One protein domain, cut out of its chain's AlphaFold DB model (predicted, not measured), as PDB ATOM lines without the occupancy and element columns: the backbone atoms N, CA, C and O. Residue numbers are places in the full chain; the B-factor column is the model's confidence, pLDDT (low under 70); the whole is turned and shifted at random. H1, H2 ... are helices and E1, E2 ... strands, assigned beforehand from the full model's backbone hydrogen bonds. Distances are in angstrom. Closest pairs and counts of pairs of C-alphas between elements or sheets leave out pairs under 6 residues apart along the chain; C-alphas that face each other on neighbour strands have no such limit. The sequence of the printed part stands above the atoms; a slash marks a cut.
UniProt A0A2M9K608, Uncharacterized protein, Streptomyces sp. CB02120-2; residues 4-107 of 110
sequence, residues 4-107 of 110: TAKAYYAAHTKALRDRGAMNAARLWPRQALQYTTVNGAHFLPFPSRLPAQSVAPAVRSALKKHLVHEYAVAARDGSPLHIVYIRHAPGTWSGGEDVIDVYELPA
ATOM      1  N   THR A   4     156.408 163.244 216.483       41.88
ATOM      2  CA  THR A   4     155.359 164.265 216.392       41.88
ATOM      3  C   THR A   4     155.598 165.229 215.232       41.88
ATOM      4  O   THR A   4     154.663 165.569 214.514       41.88
ATOM      5  N   ALA A   5     156.853 165.627 214.992       38.22
ATOM      6  CA  ALA A   5     157.200 166.502 213.873       38.22
ATOM      7  C   ALA A   5     157.010 165.789 212.526       38.22
ATOM      8  O   ALA A   5     156.526 166.398 211.579       38.22
ATOM      9  N   LYS A   6     157.320 164.485 212.446       42.25
ATOM     10  CA  LYS A   6     157.071 163.669 211.245       42.25
ATOM     11  C   LYS A   6     155.580 163.475 210.971       42.25
ATOM     12  O   LYS A   6     155.167 163.610 209.824       42.25
ATOM     13  N   ALA A   7     154.783 163.176 211.996       50.88
ATOM     14  CA  ALA A   7     153.340 162.985 211.859       50.88
ATOM     15  C   ALA A   7     152.628 164.293 211.479       50.88
ATOM     16  O   ALA A   7     151.802 164.307 210.566       50.88
ATOM     17  N   TYR A   8     153.019 165.403 212.110       49.84
ATOM     18  CA  TYR A   8     152.541 166.734 211.752       49.84
ATOM     19  C   TYR A   8     152.928 167.081 210.308       49.84
ATOM     20  O   TYR A   8     152.073 167.478 209.520       49.84
ATOM     21  N   TYR A   9     154.189 166.842 209.928       49.41
ATOM     22  CA  TYR A   9     154.666 167.050 208.564       49.41
ATOM     23  C   TYR A   9     153.899 166.191 207.558       49.41
ATOM     24  O   TYR A   9     153.514 166.713 206.527       49.41
ATOM     25  N   ALA A  10     153.603 164.920 207.843       51.84
ATOM     26  CA  ALA A  10     152.849 164.033 206.950       51.84
ATOM     27  C   ALA A  10     151.381 164.467 206.763       51.84
ATOM     28  O   ALA A  10     150.863 164.447 205.645       51.84
ATOM     29  N   ALA A  11     150.718 164.903 207.838       53.59
ATOM     30  CA  ALA A  11     149.342 165.395 207.781       53.59
ATOM     31  C   ALA A  11     149.246 166.742 207.043       53.59
ATOM     32  O   ALA A  11     148.381 166.918 206.182       53.59
ATOM     33  N   HIS A  12     150.174 167.667 207.317       51.06
ATOM     34  CA  HIS A  12     150.216 168.969 206.653       51.06
ATOM     35  C   HIS A  12     150.744 168.888 205.221       51.06
ATOM     36  O   HIS A  12     150.209 169.570 204.358       51.06
ATOM     37  N   THR A  13     151.721 168.032 204.907       49.94
ATOM     38  CA  THR A  13     152.208 167.867 203.524       49.94
ATOM     39  C   THR A  13     151.159 167.297 202.595       49.94
ATOM     40  O   THR A  13     151.221 167.612 201.418       49.94
ATOM     41  N   LYS A  14     150.179 166.517 203.071       45.22
ATOM     42  CA  LYS A  14     149.043 166.123 202.228       45.22
ATOM     43  C   LYS A  14     148.191 167.343 201.856       45.22
ATOM     44  O   LYS A  14     147.946 167.578 200.680       45.22
ATOM     45  N   ALA A  15     147.843 168.175 202.838       46.09
ATOM     46  CA  ALA A  15     147.068 169.397 202.617       46.09
ATOM     47  C   ALA A  15     147.837 170.469 201.812       46.09
ATOM     48  O   ALA A  15     147.249 171.132 200.961       46.09
ATOM     49  N   LEU A  16     149.150 170.606 202.032       45.97
ATOM     50  CA  LEU A  16     150.054 171.505 201.304       45.97
ATOM     51  C   LEU A  16     150.388 170.965 199.902       45.97
ATOM     52  O   LEU A  16     150.474 171.746 198.963       45.97
ATOM     53  N   ARG A  17     150.485 169.640 199.697       47.62
ATOM     54  CA  ARG A  17     150.560 169.040 198.347       47.62
ATOM     55  C   ARG A  17     149.290 169.291 197.559       47.62
ATOM     56  O   ARG A  17     149.385 169.563 196.370       47.62
ATOM     57  N   ASP A  18     148.128 169.198 198.197       44.03
ATOM     58  CA  ASP A  18     146.855 169.371 197.504       44.03
ATOM     59  C   ASP A  18     146.526 170.860 197.248       44.03
ATOM     60  O   ASP A  18     145.833 171.161 196.278       44.03
ATOM     61  N   ARG A  19     147.068 171.811 198.038       46.28
ATOM     62  CA  ARG A  19     146.843 173.270 197.865       46.28
ATOM     63  C   ARG A  19     148.001 174.075 197.256       46.28
ATOM     64  O   ARG A  19     147.725 174.973 196.466       46.28
ATOM     65  N   GLY A  20     149.260 173.782 197.575       43.78
ATOM     66  CA  GLY A  20     150.449 174.506 197.083       43.78
ATOM     67  C   GLY A  20     150.890 174.090 195.670       43.78
ATOM     68  O   GLY A  20     151.631 174.795 194.985       43.78
ATOM     69  N   ALA A  21     150.383 172.959 195.172       45.88
ATOM     70  CA  ALA A  21     150.779 172.386 193.887       45.88
ATOM     71  C   ALA A  21     150.139 173.021 192.641       45.88
ATOM     72  O   ALA A  21     150.463 172.610 191.524       45.88
ATOM     73  N   MET A  22     149.245 173.998 192.787       46.81
ATOM     74  CA  MET A  22     148.738 174.762 191.649       46.81
ATOM     75  C   MET A  22     149.401 176.142 191.620       46.81
ATOM     76  O   MET A  22     148.844 177.138 192.065       46.81
ATOM     77  N   ASN A  23     150.582 176.177 190.993       49.59
ATOM     78  CA  ASN A  23     151.165 177.341 190.318       49.59
ATOM     79  C   ASN A  23     151.994 178.373 191.116       49.59
ATOM     80  O   ASN A  23     152.406 179.365 190.510       49.59
ATOM     81  N   ALA A  24     152.293 178.185 192.408       49.34
ATOM     82  CA  ALA A  24     152.952 179.227 193.216       49.34
ATOM     83  C   ALA A  24     154.308 179.708 192.644       49.34
ATOM     84  O   ALA A  24     154.524 180.911 192.491       49.34
ATOM     85  N   ALA A  25     155.187 178.786 192.238       48.91
ATOM     86  CA  ALA A  25     156.511 179.134 191.717       48.91
ATOM     87  C   ALA A  25     156.492 179.724 190.297       48.91
ATOM     88  O   ALA A  25     157.309 180.587 189.978       48.91
ATOM     89  N   ARG A  26     155.549 179.297 189.446       50.84
ATOM     90  CA  ARG A  26     155.467 179.761 188.052       50.84
ATOM     91  C   ARG A  26     154.708 181.081 187.901       50.84
ATOM     92  O   ARG A  26     155.048 181.864 187.019       50.84
ATOM     93  N   LEU A  27     153.687 181.336 188.721       54.25
ATOM     94  CA  LEU A  27     152.872 182.550 188.598       54.25
ATOM     95  C   LEU A  27     153.430 183.732 189.391       54.25
ATOM     96  O   LEU A  27     153.219 184.873 188.978       54.25
ATOM     97  N   TRP A  28     154.142 183.494 190.500       66.12
ATOM     98  CA  TRP A  28     154.547 184.571 191.405       66.12
ATOM     99  C   TRP A  28     155.972 184.406 191.954       66.12
ATOM    100  O   TRP A  28     156.154 184.302 193.164       66.12
ATOM    101  N   PRO A  29     157.017 184.487 191.108       68.88
ATOM    102  CA  PRO A  29     158.414 184.251 191.509       68.88
ATOM    103  C   PRO A  29     158.946 185.211 192.589       68.88
ATOM    104  O   PRO A  29     160.017 184.993 193.144       68.88
ATOM    105  N   ARG A  30     158.220 186.297 192.885       81.19
ATOM    106  CA  ARG A  30     158.578 187.301 193.902       81.19
ATOM    107  C   ARG A  30     157.603 187.337 195.077       81.19
ATOM    108  O   ARG A  30     157.716 188.228 195.921       81.19
ATOM    109  N   GLN A  31     156.640 186.418 195.132       85.50
ATOM    110  CA  GLN A  31     155.688 186.324 196.234       85.50
ATOM    111  C   GLN A  31     155.844 185.004 196.975       85.50
ATOM    112  O   GLN A  31     156.114 183.968 196.378       85.50
ATOM    113  N   ALA A  32     155.647 185.068 198.283       86.81
ATOM    114  CA  ALA A  32     155.434 183.914 199.127       86.81
ATOM    115  C   ALA A  32     153.947 183.800 199.473       86.81
ATOM    116  O   ALA A  32     153.218 184.800 199.492       86.81
ATOM    117  N   LEU A  33     153.514 182.577 199.758       86.62
ATOM    118  CA  LEU A  33     152.210 182.295 200.344       86.62
ATOM    119  C   LEU A  33     152.385 182.054 201.838       86.62
ATOM    120  O   LEU A  33     153.283 181.316 202.227       86.62
ATOM    121  N   GLN A  34     151.533 182.658 202.662       89.06
ATOM    122  CA  GLN A  34     151.467 182.403 204.098       89.06
ATOM    123  C   GLN A  34     150.127 181.772 204.456       89.06
ATOM    124  O   GLN A  34     149.064 182.322 204.156       89.06
ATOM    125  N   TYR A  35     150.195 180.648 205.157       87.56
ATOM    126  CA  TYR A  35     149.062 179.990 205.790       87.56
ATOM    127  C   TYR A  35     149.219 180.101 207.297       87.56
ATOM    128  O   TYR A  35     150.275 179.768 207.825       87.56
ATOM    129  N   THR A  36     148.156 180.506 207.984       89.12
ATOM    130  CA  THR A  36     148.127 180.532 209.447       89.12
ATOM    131  C   THR A  36     147.071 179.557 209.940       89.12
ATOM    132  O   THR A  36     145.925 179.582 209.473       89.12
ATOM    133  N   THR A  37     147.443 178.700 210.886       88.50
ATOM    134  CA  THR A  37     146.497 177.865 211.630       88.50
ATOM    135  C   THR A  37     146.526 178.220 213.107       88.50
ATOM    136  O   THR A  37     147.601 178.404 213.673       88.50
ATOM    137  N   VAL A  38     145.349 178.275 213.724       89.38
ATOM    138  CA  VAL A  38     145.140 178.514 215.152       89.38
ATOM    139  C   VAL A  38     144.381 177.321 215.711       89.38
ATOM    140  O   VAL A  38     143.298 176.996 215.229       89.38
ATOM    141  N   ASN A  39     144.961 176.643 216.701       88.44
ATOM    142  CA  ASN A  39     144.412 175.440 217.328       88.44
ATOM    143  C   ASN A  39     143.996 174.371 216.293       88.44
ATOM    144  O   ASN A  39     142.951 173.736 216.408       88.44
ATOM    145  N   GLY A  40     144.797 174.213 215.232       81.19
ATOM    146  CA  GLY A  40     144.553 173.262 214.142       81.19
ATOM    147  C   GLY A  40     143.539 173.703 213.077       81.19
ATOM    148  O   GLY A  40     143.405 173.017 212.066       81.19
ATOM    149  N   ALA A  41     142.863 174.843 213.243       80.56
ATOM    150  CA  ALA A  41     141.950 175.399 212.245       80.56
ATOM    151  C   ALA A  41     142.628 176.504 211.425       80.56
ATOM    152  O   ALA A  41     143.421 177.284 211.947       80.56
ATOM    153  N   HIS A  42     142.307 176.607 210.134       80.38
ATOM    154  CA  HIS A  42     142.779 177.723 209.315       80.38
ATOM    155  C   HIS A  42     142.226 179.048 209.842       80.38
ATOM    156  O   HIS A  42     141.015 179.202 209.982       80.38
ATOM    157  N   PHE A  43     143.113 180.013 210.085       81.06
ATOM    158  CA  PHE A  43     142.715 181.352 210.518       81.06
ATOM    159  C   PHE A  43     141.990 182.119 209.401       81.06
ATOM    160  O   PHE A  43     141.023 182.830 209.656       81.06
ATOM    161  N   LEU A  44     142.430 181.934 208.150       75.44
ATOM    162  CA  LEU A  44     141.798 182.488 206.950       75.44
ATOM    163  C   LEU A  44     141.459 181.380 205.945       75.44
ATOM    164  O   LEU A  44     142.191 180.392 205.851       75.44
ATOM    165  N   PRO A  45     140.394 181.546 205.137       67.12
ATOM    166  CA  PRO A  45     139.995 180.546 204.144       67.12
ATOM    167  C   PRO A  45     141.013 180.379 203.003       67.12
ATOM    168  O   PRO A  45     141.072 179.311 202.387       67.12
ATOM    169  N   PHE A  46     141.821 181.410 202.734       72.19
ATOM    170  CA  PHE A  46     142.827 181.449 201.671       72.19
ATOM    171  C   PHE A  46     144.174 181.956 202.206       72.19
ATOM    172  O   PHE A  46     144.179 182.750 203.149       72.19
ATOM    173  N   PRO A  47     145.309 181.536 201.611       80.12
ATOM    174  CA  PRO A  47     146.618 182.044 201.998       80.12
ATOM    175  C   PRO A  47     146.772 183.531 201.694       80.12
ATOM    176  O   PRO A  47     146.334 184.025 200.650       80.12
ATOM    177  N   SER A  48     147.493 184.214 202.574       84.00
ATOM    178  CA  SER A  48     147.962 185.573 202.330       84.00
ATOM    179  C   SER A  48     149.118 185.551 201.336       84.00
ATOM    180  O   SER A  48     150.001 184.698 201.419       84.00
ATOM    181  N   ARG A  49     149.138 186.506 200.403       85.19
ATOM    182  CA  ARG A  49     150.286 186.732 199.515       85.19
ATOM    183  C   ARG A  49     151.132 187.858 200.073       85.19
ATOM    184  O   ARG A  49     150.604 188.913 200.416       85.19
ATOM    185  N   LEU A  50     152.437 187.650 200.113       88.00
ATOM    186  CA  LEU A  50     153.390 188.620 200.628       88.00
ATOM    187  C   LEU A  50     154.648 188.645 199.757       88.00
ATOM    188  O   LEU A  50     154.947 187.653 199.091       88.00
ATOM    189  N   PRO A  51     155.404 189.753 199.722       90.06
ATOM    190  CA  PRO A  51     156.689 189.781 199.035       90.06
ATOM    191  C   PRO A  51     157.631 188.708 199.600       90.06
ATOM    192  O   PRO A  51     157.844 188.653 200.806       90.06
ATOM    193  N   ALA A  52     158.252 187.885 198.754       87.75
ATOM    194  CA  ALA A  52     159.148 186.816 199.220       87.75
ATOM    195  C   ALA A  52     160.292 187.359 200.105       87.75
ATOM    196  O   ALA A  52     160.665 186.764 201.114       87.75
ATOM    197  N   GLN A  53     160.778 188.563 199.789       88.62
ATOM    198  CA  GLN A  53     161.814 189.263 200.553       88.62
ATOM    199  C   GLN A  53     161.409 189.636 201.991       88.62
ATOM    200  O   GLN A  53     162.288 189.845 202.825       88.62
ATOM    201  N   SER A  54     160.110 189.721 202.308       89.81
ATOM    202  CA  SER A  54     159.654 190.022 203.672       89.81
ATOM    203  C   SER A  54     159.624 188.789 204.574       89.81
ATOM    204  O   SER A  54     159.532 188.935 205.790       89.81
ATOM    205  N   VAL A  55     159.747 187.581 204.017       90.31
ATOM    206  CA  VAL A  55     159.742 186.339 204.803       90.31
ATOM    207  C   VAL A  55     161.051 186.167 205.569       90.31
ATOM    208  O   VAL A  55     161.031 185.912 206.767       90.31
ATOM    209  N   ALA A  56     162.202 186.381 204.927       90.44
ATOM    210  CA  ALA A  56     163.510 186.223 205.568       90.44
ATOM    211  C   ALA A  56     163.672 187.013 206.890       90.44
ATOM    212  O   ALA A  56     164.109 186.423 207.882       90.44
ATOM    213  N   PRO A  57     163.327 188.316 206.983       91.44
ATOM    214  CA  PRO A  57     163.380 189.021 208.263       91.44
ATOM    215  C   PRO A  57     162.368 188.487 209.289       91.44
ATOM    216  O   PRO A  57     162.707 188.439 210.473       91.44
ATOM    217  N   ALA A  58     161.179 188.045 208.864       89.88
ATOM    218  CA  ALA A  58     160.188 187.445 209.760       89.88
ATOM    219  C   ALA A  58     160.709 186.135 210.376       89.88
ATOM    220  O   ALA A  58     160.692 185.980 211.597       89.88
ATOM    221  N   VAL A  59     161.284 185.250 209.555       90.94
ATOM    222  CA  VAL A  59     161.900 183.986 209.991       90.94
ATOM    223  C   VAL A  59     163.064 184.242 210.949       90.94
ATOM    224  O   VAL A  59     163.117 183.658 212.031       90.94
ATOM    225  N   ARG A  60     163.956 185.188 210.621       93.12
ATOM    226  CA  ARG A  60     165.060 185.586 211.516       93.12
ATOM    227  C   ARG A  60     164.578 186.104 212.867       93.12
ATOM    228  O   ARG A  60     165.238 185.877 213.879       93.12
ATOM    229  N   SER A  61     163.461 186.828 212.895       91.06
ATOM    230  CA  SER A  61     162.851 187.281 214.145       91.06
ATOM    231  C   SER A  61     162.285 186.100 214.939       91.06
ATOM    232  O   SER A  61     162.549 185.978 216.136       91.06
ATOM    233  N   ALA A  62     161.576 185.196 214.260       91.25
ATOM    234  CA  ALA A  62     160.931 184.045 214.873       91.25
ATOM    235  C   ALA A  62     161.920 183.051 215.489       91.25
ATOM    236  O   ALA A  62     161.679 182.571 216.594       91.25
ATOM    237  N   LEU A  63     163.071 182.820 214.851       91.38
ATOM    238  CA  LEU A  63     164.136 181.946 215.367       91.38
ATOM    239  C   LEU A  63     164.589 182.295 216.796       91.38
ATOM    240  O   LEU A  63     165.123 181.442 217.497       91.38
ATOM    241  N   LYS A  64     164.377 183.537 217.250       90.88
ATOM    242  CA  LYS A  64     164.764 183.984 218.596       90.88
ATOM    243  C   LYS A  64     163.840 183.473 219.703       90.88
ATOM    244  O   LYS A  64     164.248 183.468 220.859       90.88
ATOM    245  N   LYS A  65     162.581 183.158 219.384       90.31
ATOM    246  CA  LYS A  65     161.519 182.929 220.385       90.31
ATOM    247  C   LYS A  65     160.577 181.775 220.052       90.31
ATOM    248  O   LYS A  65     159.734 181.426 220.876       90.31
ATOM    249  N   HIS A  66     160.661 181.221 218.851       92.56
ATOM    250  CA  HIS A  66     159.691 180.281 218.306       92.56
ATOM    251  C   HIS A  66     160.400 179.066 217.722       92.56
ATOM    252  O   HIS A  66     161.594 179.104 217.417       92.56
ATOM    253  N   LEU A  67     159.653 177.978 217.557       90.75
ATOM    254  CA  LEU A  67     160.162 176.803 216.869       90.75
ATOM    255  C   LEU A  67     160.039 177.036 215.364       90.75
ATOM    256  O   LEU A  67     158.932 177.214 214.861       90.75
ATOM    257  N   VAL A  68     161.166 177.006 214.657       92.06
ATOM    258  CA  VAL A  68     161.216 177.199 213.205       92.06
ATOM    259  C   VAL A  68     161.813 175.959 212.546       92.06
ATOM    260  O   VAL A  68     162.829 175.431 213.000       92.06
ATOM    261  N   HIS A  69     161.187 175.500 211.467       88.69
ATOM    262  CA  HIS A  69     161.707 174.453 210.596       88.69
ATOM    263  C   HIS A  69     161.672 174.907 209.141       88.69
ATOM    264  O   HIS A  69     160.661 175.422 208.675       88.69
ATOM    265  N   GLU A  70     162.756 174.666 208.416       86.81
ATOM    266  CA  GLU A  70     162.884 175.022 207.005       86.81
ATOM    267  C   GLU A  70     163.113 173.763 206.171       86.81
ATOM    268  O   GLU A  70     163.874 172.874 206.558       86.81
ATOM    269  N   TYR A  71     162.450 173.691 205.021       81.88
ATOM    270  CA  TYR A  71     162.515 172.558 204.109       81.88
ATOM    271  C   TYR A  71     162.722 173.059 202.686       81.88
ATOM    272  O   TYR A  71     161.985 173.922 202.217       81.88
ATOM    273  N   ALA A  72     163.688 172.480 201.979       82.81
ATOM    274  CA  ALA A  72     163.796 172.613 200.532       82.81
ATOM    275  C   ALA A  72     163.101 171.410 199.884       82.81
ATOM    276  O   ALA A  72     163.447 170.262 200.166       82.81
ATOM    277  N   VAL A  73     162.101 171.669 199.046       78.19
ATOM    278  CA  VAL A  73     161.304 170.650 198.357       78.19
ATOM    279  C   VAL A  73     161.139 171.012 196.880       78.19
ATOM    280  O   VAL A  73     161.423 172.130 196.461       78.19
ATOM    281  N   ALA A  74     160.668 170.063 196.076       73.75
ATOM    282  CA  ALA A  74     160.198 170.343 194.724       73.75
ATOM    283  C   ALA A  74     158.668 170.463 194.731       73.75
ATOM    284  O   ALA A  74     157.976 169.607 195.292       73.75
ATOM    285  N   ALA A  75     158.140 171.511 194.105       70.62
ATOM    286  CA  ALA A  75     156.718 171.639 193.823       70.62
ATOM    287  C   ALA A  75     156.264 170.565 192.818       70.62
ATOM    288  O   ALA A  75     157.069 169.852 192.215       70.62
ATOM    289  N   ARG A  76     154.948 170.439 192.611       65.50
ATOM    290  CA  ARG A  76     154.373 169.413 191.718       65.50
ATOM    291  C   ARG A  76     154.852 169.526 190.270       65.50
ATOM    292  O   ARG A  76     154.942 168.510 189.590       65.50
ATOM    293  N   ASP A  77     155.147 170.733 189.808       70.00
ATOM    294  CA  ASP A  77     155.699 170.999 188.475       70.00
ATOM    295  C   ASP A  77     157.231 170.826 188.403       70.00
ATOM    296  O   ASP A  77     157.836 171.109 187.372       70.00
ATOM    297  N   GLY A  78     157.866 170.361 189.486       72.81
ATOM    298  CA  GLY A  78     159.310 170.154 189.586       72.81
ATOM    299  C   GLY A  78     160.113 171.420 189.888       72.81
ATOM    300  O   GLY A  78     161.338 171.345 189.986       72.81
ATOM    301  N   SER A  79     159.465 172.579 190.044       74.38
ATOM    302  CA  SER A  79     160.155 173.808 190.436       74.38
ATOM    303  C   SER A  79     160.617 173.752 191.901       74.38
ATOM    304  O   SER A  79     159.951 173.142 192.740       74.38
ATOM    305  N   PRO A  80     161.768 174.353 192.237       80.19
ATOM    306  CA  PRO A  80     162.259 174.360 193.608       80.19
ATOM    307  C   PRO A  80     161.420 175.299 194.491       80.19
ATOM    308  O   PRO A  80     161.077 176.419 194.106       80.19
ATOM    309  N   LEU A  81     161.088 174.830 195.693       80.88
ATOM    310  CA  LEU A  81     160.234 175.512 196.660       80.88
ATOM    311  C   LEU A  81     160.840 175.387 198.063       80.88
ATOM    312  O   LEU A  81     161.192 174.295 198.506       80.88
ATOM    313  N   HIS A  82     160.924 176.498 198.786       85.62
ATOM    314  CA  HIS A  82     161.259 176.514 200.205       85.62
ATOM    315  C   HIS A  82     159.985 176.619 201.036       85.62
ATOM    316  O   HIS A  82     159.162 177.502 200.808       85.62
ATOM    317  N   ILE A  83     159.833 175.734 202.016       85.00
ATOM    318  CA  ILE A  83     158.744 175.778 202.989       85.00
ATOM    319  C   ILE A  83     159.336 176.121 204.350       85.00
ATOM    320  O   ILE A  83     160.205 175.402 204.842       85.00
ATOM    321  N   VAL A  84     158.844 177.192 204.970       90.31
ATOM    322  CA  VAL A  84     159.220 177.580 206.331       90.31
ATOM    323  C   VAL A  84     158.023 177.426 207.249       90.31
ATOM    324  O   VAL A  84     156.970 178.004 207.020       90.31
ATOM    325  N   TYR A  85     158.201 176.651 208.303       90.62
ATOM    326  CA  TYR A  85     157.218 176.387 209.335       90.62
ATOM    327  C   TYR A  85     157.631 177.106 210.614       90.62
ATOM    328  O   TYR A  85     158.757 176.930 211.076       90.62
ATOM    329  N   ILE A  86     156.724 177.877 211.208       93.31
ATOM    330  CA  ILE A  86     156.940 178.596 212.461       93.31
ATOM    331  C   ILE A  86     155.811 178.244 213.416       93.31
ATOM    332  O   ILE A  86     154.667 178.620 213.187       93.31
ATOM    333  N   ARG A  87     156.134 177.562 214.513       92.06
ATOM    334  CA  ARG A  87     155.210 177.369 215.631       92.06
ATOM    335  C   ARG A  87     155.501 178.407 216.701       92.06
ATOM    336  O   ARG A  87     156.574 178.392 217.314       92.06
ATOM    337  N   HIS A  88     154.544 179.300 216.912       91.25
ATOM    338  CA  HIS A  88     154.640 180.368 217.898       91.25
ATOM    339  C   HIS A  88     154.629 179.793 219.312       91.25
ATOM    340  O   HIS A  88     153.944 178.813 219.602       91.25
ATOM    341  N   ALA A  89     155.410 180.404 220.202       87.56
ATOM    342  CA  ALA A  89     155.415 180.013 221.605       87.56
ATOM    343  C   ALA A  89     154.064 180.372 222.255       87.56
ATOM    344  O   ALA A  89     153.491 181.413 221.899       87.56
ATOM    345  N   PRO A  90     153.570 179.577 223.222       83.81
ATOM    346  CA  PRO A  90     152.343 179.893 223.948       83.81
ATOM    347  C   PRO A  90     152.350 181.328 224.499       83.81
ATOM    348  O   PRO A  90     153.379 181.811 224.971       83.81
ATOM    349  N   GLY A  91     151.212 182.022 224.414       84.12
ATOM    350  CA  GLY A  91     151.069 183.412 224.874       84.12
ATOM    351  C   GLY A  91     151.569 184.489 223.899       84.12
ATOM    352  O   GLY A  91     151.408 185.673 224.180       84.12
ATOM    353  N   THR A  92     152.130 184.114 222.742       84.25
ATOM    354  CA  THR A  92     152.503 185.072 221.675       84.25
ATOM    355  C   THR A  92     151.272 185.636 220.950       84.25
ATOM    356  O   THR A  92     151.306 186.753 220.441       84.25
ATOM    357  N   TRP A  93     150.180 184.871 220.910       82.81
ATOM    358  CA  TRP A  93     148.918 185.237 220.270       82.81
ATOM    359  C   TRP A  93     147.783 185.243 221.294       82.81
ATOM    360  O   TRP A  93     147.696 184.352 222.139       82.81
ATOM    361  N   SER A  94     146.888 186.227 221.205       80.94
ATOM    362  CA  SER A  94     145.643 186.230 221.972       80.94
ATOM    363  C   SER A  94     144.608 185.326 221.296       80.94
ATOM    364  O   SER A  94     144.385 185.407 220.090       80.94
ATOM    365  N   GLY A  95     143.967 184.448 222.073       75.19
ATOM    366  CA  GLY A  95     142.898 183.570 221.573       75.19
ATOM    367  C   GLY A  95     143.361 182.305 220.837       75.19
ATOM    368  O   GLY A  95     142.530 181.625 220.240       75.19
ATOM    369  N   GLY A  96     144.652 181.961 220.890       77.00
ATOM    370  CA  GLY A  96     145.200 180.728 220.322       77.00
ATOM    371  C   GLY A  96     146.297 180.139 221.203       77.00
ATOM    372  O   GLY A  96     147.222 180.850 221.586       77.00
ATOM    373  N   GLU A  97     146.202 178.847 221.516       82.75
ATOM    374  CA  GLU A  97     147.210 178.127 222.310       82.75
ATOM    375  C   GLU A  97     148.275 177.482 221.415       82.75
ATOM    376  O   GLU A  97     149.437 177.377 221.806       82.75
ATOM    377  N   ASP A  98     147.890 177.106 220.192       85.62
ATOM    378  CA  ASP A  98     148.776 176.552 219.173       85.62
ATOM    379  C   ASP A  98     148.623 177.332 217.865       85.62
ATOM    380  O   ASP A  98     147.670 177.131 217.110       85.62
ATOM    381  N   VAL A  99     149.543 178.265 217.612       90.25
ATOM    382  CA  VAL A  99     149.532 179.103 216.405       90.25
ATOM    383  C   VAL A  99     150.732 178.780 215.541       90.25
ATOM    384  O   VAL A  99     151.873 178.736 216.010       90.25
ATOM    385  N   ILE A 100     150.465 178.548 214.262       91.12
ATOM    386  CA  ILE A 100     151.451 178.084 213.299       91.12
ATOM    387  C   ILE A 100     151.331 178.911 212.030       91.12
ATOM    388  O   ILE A 100     150.251 178.990 211.447       91.12
ATOM    389  N   ASP A 101     152.456 179.462 211.590       91.19
ATOM    390  CA  ASP A 101     152.614 180.044 210.265       91.19
ATOM    391  C   ASP A 101     153.404 179.097 209.361       91.19
ATOM    392  O   ASP A 101     154.439 178.552 209.746       91.19
ATOM    393  N   VAL A 102     152.932 178.933 208.130       89.06
ATOM    394  CA  VAL A 102     153.624 178.211 207.062       89.06
ATOM    395  C   VAL A 102     153.830 179.162 205.898       89.06
ATOM    396  O   VAL A 102     152.861 179.680 205.347       89.06
ATOM    397  N   TYR A 103     155.082 179.364 205.510       88.81
ATOM    398  CA  TYR A 103     155.467 180.122 204.331       88.81
ATOM    399  C   TYR A 103     155.889 179.175 203.218       88.81
ATOM    400  O   TYR A 103     156.751 178.327 203.428       88.81
ATOM    401  N   GLU A 104     155.342 179.362 202.024       86.50
ATOM    402  CA  GLU A 104     155.825 178.739 200.794       86.50
ATOM    403  C   GLU A 104     156.500 179.812 199.937       86.50
ATOM    404  O   GLU A 104     155.871 180.807 199.570       86.50
ATOM    405  N   LEU A 105     157.782 179.625 199.631       86.31
ATOM    406  CA  LEU A 105     158.591 180.551 198.851       86.31
ATOM    407  C   LEU A 105     159.116 179.840 197.602       86.31
ATOM    408  O   LEU A 105     159.775 178.807 197.732       86.31
ATOM    409  N   PRO A 106     158.910 180.391 196.399       81.06
ATOM    410  CA  PRO A 106     159.635 179.937 195.223       81.06
ATOM    411  C   PRO A 106     161.137 180.076 195.480       81.06
ATOM    412  O   PRO A 106     161.600 181.161 195.842       81.06
ATOM    413  N   ALA A 107     161.908 179.005 195.296       71.69
ATOM    414  CA  ALA A 107     163.347 179.173 195.184       71.69
ATOM    415  C   ALA A 107     163.575 179.785 193.802       71.69
ATOM    416  O   ALA A 107     163.278 179.152 192.785       71.69
TER     417      ALA A 107
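Overview. This is residues 4 to 107 of the 110 residues of an uncharacterized protein of Streptomyces sp. CB02120-2 (UniProt A0A2M9K608). One twisted sheet of five antiparallel strands makes the core, with helix H3 slantwise over one face. The long first helix H1 only grazes this sheet, and the short H2 lies on the face opposite H3, near the ends of the strands. The printed part has 104 residues with three named helices and five named strands, in the order H1 H2 E1 E2 H3 E3 E4 E5; across the sheet the order is E2 E1 E5 E4 E3. The class is mixed, helices and strands. The whole is compact, with a radius of gyration of the C-alphas of 13.2 A and spans of 38 by 27 by 24 A.

Arrangement. H1, residues 4 to 20, only grazes the sheet with its residues 5 to 20; it has a kink of 32 degrees near residue 14. Its closest C-alphas to E5, residues 99 to 106, are those of Gly 20 and Glu 104, 7.8 A apart. H2, residues 24 to 27, meets H1 only through their link. H2 is on the sheet at a height of 6.9 A and only just over E5, on which 3 of its 4 C-alphas fall; the closest C-alphas are those of Ala 25 and Pro 106, 4.8 A apart. E1, residues 31 to 38, is an inner strand and forms a hairpin with E2, residues 48 to 51, an edge strand; N 34 and O 48 are 2.8 A apart. E1 is also antiparallel to E5, with N 35 and O 102 at 2.8 A. H3, residues 52 to 62, is on the opposite face from H2, at a height of 9.1 A. It lies over E5 and E4, residues 80 to 87, and its line and that of E4 stand at 33 degrees on the local plane. The closest C-alphas of H3 and E5 are those of Ala 52 and Leu 105, 6.3 A apart. E3, residues 67 to 74, is the other edge strand; E3, E4 and E5 form a meander, each strand the antiparallel neighbour of the one before. N 71 and O 83 are 2.8 A apart, as are N 84 and O 103. Of the O i to N i+4 pairs, 12 of 13 in H1 and 4 of 7 in H3 are within hydrogen-bond range; H2 is too short for such a pair.

Along the chain. H1 begins at C-alpha 4, (155.359, 164.265, 216.392), and measures 22.4 A from first to last C-alpha. H2 follows at residues 24 to 27. E1 measures 23.0 A and E2 10.2 A. H3 begins at C-alpha 52, (159.148, 186.816, 199.220), and measures 16.0 A. E3, E4 and E5 measure 23.1, 23.3 and 23.5 A; E5 ends at C-alpha 106, (159.635, 179.937, 195.223).

Size, cuts and confidence. The C-alphas of Asp 77 and Gly 91 are the two farthest apart, at 38.7 A. The printed part has no cut, and the link from E4 to E5, with 11 residues, is long. The mean pLDDT of the printed part is 75.9; residues 4 to 29, residue 45 and residue 76 are under 70.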